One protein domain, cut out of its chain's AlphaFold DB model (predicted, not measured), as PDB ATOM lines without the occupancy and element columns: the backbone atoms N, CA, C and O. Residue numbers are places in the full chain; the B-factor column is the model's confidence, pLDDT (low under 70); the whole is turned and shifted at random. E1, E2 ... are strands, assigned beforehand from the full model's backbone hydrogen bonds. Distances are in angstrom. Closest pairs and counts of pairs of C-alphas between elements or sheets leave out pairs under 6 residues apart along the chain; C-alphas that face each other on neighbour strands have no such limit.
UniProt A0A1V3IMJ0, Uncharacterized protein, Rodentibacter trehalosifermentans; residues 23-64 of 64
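AT A GLANCE: This is residues 23 to 64 of the 64 residues of an uncharacterized protein of Rodentibacter trehalosifermentans (UniProt A0A1V3IMJ0). There is little regular structure here: a two-strand hairpin, E1 and E2, has its turn at one end of the long axis, and the unnamed stretch 46 to 58 runs out to the other end and folds back to E3. There E3 pairs antiparallel with residues 27 to 28. The printed part has 42 residues, 13 in named strands, E1, E2, E3 in that order; the class is all strand, with no named helix. It is only just loose, close to compact, radius of gyration of the C-alphas 11.0 A, and elongated, spanning 34 by 20 by 19 A.

IN THESE COORDINATES: E1, residues 34 to 38, begins at C-alpha 34 (-8.826, -107.101, 122.615) and is 13.2 A long. E2, residues 41 to 45, is 12.8 A long. E3, residues 59 to 61, ends at C-alpha 61 (2.981, -110.820, 118.573), 5.2 A from C-alpha 59.

HOW THE PARTS SIT: E1 and E2 are antiparallel at 150 degrees, with N 36 and O 43 at 2.9 A, within hydrogen-bond range. E3 pairs with no named strand and is apart from E1 and E2.

THE WHOLE: The C-alphas farthest apart, of Lys 39 and Gln 51, are 34.2 A apart. The printed part has no cut. The link E1 to E2 is tight; E2 to E3, 13 residues, is long. Residues 23 to 24 and 64 have pLDDT under 70.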
ATOM      1  N   TYR A  23       7.021-103.065 128.297       63.81
ATOM      2  CA  TYR A  23       6.130-104.215 128.208       63.81
ATOM      3  C   TYR A  23       6.140-104.732 126.773       63.81
ATOM      4  O   TYR A  23       6.194-103.957 125.812       63.81
ATOM      5  N   ALA A  24       6.130-106.050 126.614       65.00
ATOM      6  CA  ALA A  24       6.090-106.655 125.299       65.00
ATOM      7  C   ALA A  24       4.690-106.475 124.701       65.00
ATOM      8  O   ALA A  24       3.865-107.357 124.871       65.00
ATOM      9  N   ASP A  25       4.459-105.370 123.976       81.94
ATOM     10  CA  ASP A  25       3.159-105.073 123.352       81.94
ATOM     11  C   ASP A  25       2.565-106.318 122.674       81.94
ATOM     12  O   ASP A  25       3.106-106.799 121.664       81.94
ATOM     13  N   ILE A  26       1.470-106.835 123.240       90.94
ATOM     14  CA  ILE A  26       0.681-107.906 122.629       90.94
ATOM     15  C   ILE A  26      -0.098-107.302 121.464       90.94
ATOM     16  O   ILE A  26      -0.919-106.402 121.635       90.94
ATOM     17  N   GLN A  27       0.127-107.838 120.267       93.25
ATOM     18  CA  GLN A  27      -0.563-107.393 119.063       93.25
ATOM     19  C   GLN A  27      -1.559-108.459 118.623       93.25
ATOM     20  O   GLN A  27      -1.166-109.553 118.203       93.25
ATOM     21  N   THR A  28      -2.849-108.133 118.676       94.81
ATOM     22  CA  THR A  28      -3.898-109.020 118.171       94.81
ATOM     23  C   THR A  28      -3.852-109.083 116.645       94.81
ATOM     24  O   THR A  28      -3.467-108.136 115.960       94.81
ATOM     25  N   SER A  29      -4.195-110.248 116.102       96.81
ATOM     26  CA  SER A  29      -4.243-110.476 114.653       96.81
ATOM     27  C   SER A  29      -5.598-110.071 114.055       96.81
ATOM     28  O   SER A  29      -5.719-109.846 112.855       96.81
ATOM     29  N   ASN A  30      -6.634-109.979 114.895       95.00
ATOM     30  CA  ASN A  30      -7.991-109.593 114.522       95.00
ATOM     31  C   ASN A  30      -8.722-108.923 115.703       95.00
ATOM     32  O   ASN A  30      -8.145-108.724 116.772       95.00
ATOM     33  N   SER A  31      -9.995-108.582 115.501       95.06
ATOM     34  CA  SER A  31     -10.847-107.883 116.472       95.06
ATOM     35  C   SER A  31     -11.562-108.788 117.484       95.06
ATOM     36  O   SER A  31     -12.228-108.274 118.381       95.06
ATOM     37  N   ASN A  32     -11.441-110.117 117.370       96.75
ATOM     38  CA  ASN A  32     -12.121-111.046 118.282       96.75
ATOM     39  C   ASN A  32     -11.479-111.061 119.675       96.75
ATOM     40  O   ASN A  32     -12.132-111.422 120.647       96.75
ATOM     41  N   THR A  33     -10.210-110.669 119.761       97.38
ATOM     42  CA  THR A  33      -9.457-110.509 121.004       97.38
ATOM     43  C   THR A  33      -9.080-109.042 121.140       97.38
ATOM     44  O   THR A  33      -8.629-108.427 120.173       97.38
ATOM     45  N   GLN A  34      -9.222-108.481 122.337       96.56
ATOM     46  CA  GLN A  34      -8.826-107.101 122.615       96.56
ATOM     47  C   GLN A  34      -7.786-107.073 123.725       96.56
ATOM     48  O   GLN A  34      -7.849-107.864 124.665       96.56
ATOM     49  N   VAL A  35      -6.838-106.147 123.624       93.81
ATOM     50  CA  VAL A  35      -5.813-105.932 124.645       93.81
ATOM     51  C   VAL A  35      -5.942-104.511 125.158       93.81
ATOM     52  O   VAL A  35      -5.984-103.560 124.381       93.81
ATOM     53  N   THR A  36      -6.010-104.371 126.475       92.75
ATOM     54  CA  THR A  36      -5.934-103.081 127.163       92.75
ATOM     55  C   THR A  36      -4.785-103.111 128.160       92.75
ATOM     56  O   THR A  36      -4.311-104.181 128.530       92.75
ATOM     57  N   ARG A  37      -4.309-101.945 128.602       88.44
ATOM     58  CA  ARG A  37      -3.251-101.854 129.612       88.44
ATOM     59  C   ARG A  37      -3.757-101.095 130.824       88.44
ATOM     60  O   ARG A  37      -4.266 -99.984 130.693       88.44
ATOM     61  N   GLN A  38      -3.575-101.673 132.004       89.44
ATOM     62  CA  GLN A  38      -3.921-101.041 133.272       89.44
ATOM     63  C   GLN A  38      -2.741-101.142 134.231       89.44
ATOM     64  O   GLN A  38      -2.272-102.232 134.543       89.44
ATOM     65  N   LYS A  39      -2.244 -99.988 134.696       86.69
ATOM     66  CA  LYS A  39      -1.110 -99.898 135.639       86.69
ATOM     67  C   LYS A  39       0.128-100.703 135.198       86.69
ATOM     68  O   LYS A  39       0.826-101.275 136.023       86.69
ATOM     69  N   GLY A  40       0.385-100.752 133.889       83.19
ATOM     70  CA  GLY A  40       1.499-101.504 133.302       83.19
ATOM     71  C   GLY A  40       1.202-102.975 132.998       83.19
ATOM     72  O   GLY A  40       1.944-103.581 132.244       83.19
ATOM     73  N   VAL A  41       0.097-103.537 133.484       85.44
ATOM     74  CA  VAL A  41      -0.292-104.922 133.186       85.44
ATOM     75  C   VAL A  41      -1.179-104.955 131.944       85.44
ATOM     76  O   VAL A  41      -2.115-104.161 131.817       85.44
ATOM     77  N   GLU A  42      -0.885-105.864 131.021       89.56
ATOM     78  CA  GLU A  42      -1.722-106.113 129.848       89.56
ATOM     79  C   GLU A  42      -2.896-107.024 130.222       89.56
ATOM     80  O   GLU A  42      -2.723-108.084 130.819       89.56
ATOM     81  N   ILE A  43      -4.106-106.594 129.877       92.31
ATOM     82  CA  ILE A  43      -5.358-107.315 130.093       92.31
ATOM     83  C   ILE A  43      -5.876-107.755 128.733       92.31
ATOM     84  O   ILE A  43      -6.170-106.921 127.870       92.31
ATOM     85  N   VAL A  44      -6.012-109.066 128.560       94.31
ATOM     86  CA  VAL A  44      -6.539-109.681 127.343       94.31
ATOM     87  C   VAL A  44      -8.012-110.017 127.549       94.31
ATOM     88  O   VAL A  44      -8.351-110.950 128.275       94.31
ATOM     89  N   ASN A  45      -8.887-109.292 126.862       96.75
ATOM     90  CA  ASN A  45     -10.285-109.677 126.714       96.75
ATOM     91  C   ASN A  45     -10.362-110.723 125.601       96.75
ATOM     92  O   ASN A  45     -10.198-110.407 124.417       96.75
ATOM     93  N   ILE A  46     -10.531-111.980 126.002       97.81
ATOM     94  CA  ILE A  46     -10.515-113.123 125.089       97.81
ATOM     95  C   ILE A  46     -11.787-113.195 124.242       97.81
ATOM     96  O   ILE A  46     -12.857-112.739 124.645       97.81
ATOM     97  N   ALA A  47     -11.667-113.822 123.073       98.25
ATOM     98  CA  ALA A  47     -12.803-114.124 122.216       98.25
ATOM     99  C   ALA A  47     -13.814-115.027 122.939       98.25
ATOM    100  O   ALA A  47     -13.435-115.872 123.759       98.25
ATOM    101  N   ALA A  48     -15.097-114.899 122.593       98.19
ATOM    102  CA  ALA A  48     -16.126-115.808 123.088       98.19
ATOM    103  C   ALA A  48     -15.758-117.276 122.762       98.19
ATOM    104  O   ALA A  48     -15.299-117.551 121.646       98.19
ATOM    105  N   PRO A  49     -15.937-118.222 123.701       98.38
ATOM    106  CA  PRO A  49     -15.720-119.636 123.427       98.38
ATOM    107  C   PRO A  49     -16.637-120.161 122.316       98.38
ATOM    108  O   PRO A  49     -17.781-119.729 122.176       98.38
ATOM    109  N   ASN A  50     -16.147-121.125 121.540       97.44
ATOM    110  CA  ASN A  50     -16.972-121.874 120.592       97.44
ATOM    111  C   ASN A  50     -17.833-122.943 121.305       97.44
ATOM    112  O   ASN A  50     -17.786-123.091 122.524       97.44
ATOM    113  N   GLN A  51     -18.597-123.729 120.537       98.25
ATOM    114  CA  GLN A  51     -19.469-124.795 121.067       98.25
ATOM    115  C   GLN A  51     -18.713-125.911 121.810       98.25
ATOM    116  O   GLN A  51     -19.298-126.614 122.626       98.25
ATOM    117  N   SER A  52     -17.411-126.062 121.565       98.19
ATOM    118  CA  SER A  52     -16.537-126.984 122.300       98.19
ATOM    119  C   SER A  52     -15.950-126.363 123.575       98.19
ATOM    120  O   SER A  52     -15.130-126.995 124.233       98.19
ATOM    121  N   GLY A  53     -16.315-125.121 123.911       98.06
ATOM    122  CA  GLY A  53     -15.779-124.384 125.055       98.06
ATOM    123  C   GLY A  53     -14.397-123.767 124.821       98.06
ATOM    124  O   GLY A  53     -13.784-123.275 125.766       98.06
ATOM    125  N   LEU A  54     -13.891-123.756 123.583       98.12
ATOM    126  CA  LEU A  54     -12.553-123.257 123.265       98.12
ATOM    127  C   LEU A  54     -12.591-121.807 122.764       98.12
ATOM    128  O   LEU A  54     -13.287-121.485 121.801       98.12
ATOM    129  N   SER A  55     -11.802-120.935 123.394       98.50
ATOM    130  CA  SER A  55     -11.580-119.555 122.947       98.50
ATOM    131  C   SER A  55     -10.340-119.476 122.049       98.50
ATOM    132  O   SER A  55      -9.211-119.680 122.497       98.50
ATOM    133  N   HIS A  56     -10.542-119.180 120.761       97.38
ATOM    134  CA  HIS A  56      -9.464-119.041 119.778       97.38
ATOM    135  C   HIS A  56      -8.995-117.589 119.660       97.38
ATOM    136  O   HIS A  56      -9.601-116.786 118.950       97.38
ATOM    137  N   ASN A  57      -7.869-117.275 120.295       97.50
ATOM    138  CA  ASN A  57      -7.254-115.951 120.252       97.50
ATOM    139  C   ASN A  57      -6.040-115.977 119.317       97.50
ATOM    140  O   ASN A  57      -5.212-116.882 119.400       97.50
ATOM    141  N   LYS A  58      -5.946-115.011 118.399       96.62
ATOM    142  CA  LYS A  58      -4.863-114.939 117.405       96.62
ATOM    143  C   LYS A  58      -4.042-113.676 117.616       96.62
ATOM    144  O   LYS A  58      -4.601-112.582 117.689       96.62
ATOM    145  N   TYR A  59      -2.723-113.822 117.632       96.06
ATOM    146  CA  TYR A  59      -1.783-112.733 117.879       96.06
ATOM    147  C   TYR A  59      -0.713-112.706 116.792       96.06
ATOM    148  O   TYR A  59      -0.163-113.747 116.441       96.06
ATOM    149  N   ASN A  60      -0.397-111.516 116.291       95.12
ATOM    150  CA  ASN A  60       0.786-111.308 115.451       95.12
ATOM    151  C   ASN A  60       2.057-111.266 116.313       95.12
ATOM    152  O   ASN A  60       3.142-111.612 115.854       95.12
ATOM    153  N   LYS A  61       1.913-110.849 117.577       92.94
ATOM    154  CA  LYS A  61       2.981-110.820 118.573       92.94
ATOM    155  C   LYS A  61       2.407-111.176 119.939       92.94
ATOM    156  O   LYS A  61       1.490-110.514 120.417       92.94
ATOM    157  N   PHE A  62       2.976-112.205 120.551       91.19
ATOM    158  CA  PHE A  62       2.696-112.630 121.917       91.19
ATOM    159  C   PHE A  62       4.027-113.045 122.543       91.19
ATOM    160  O   PHE A  62       4.773-113.815 121.935       91.19
ATOM    161  N   ARG A  63       4.369-112.488 123.706       79.88
ATOM    162  CA  ARG A  63       5.564-112.869 124.469       79.88
ATOM    163  C   ARG A  63       5.128-113.173 125.896       79.88
ATOM    164  O   ARG A  63       4.356-112.400 126.454       79.88
ATOM    165  N   GLY A  64       5.571-114.318 126.408       60.53
ATOM    166  CA  GLY A  64       5.376-114.739 127.797       60.53
ATOM    167  C   GLY A  64       6.534-114.319 128.682       60.53
ATOM    168  O   GLY A  64       7.617-114.026 128.122       60.53
TER     169      GLY A  64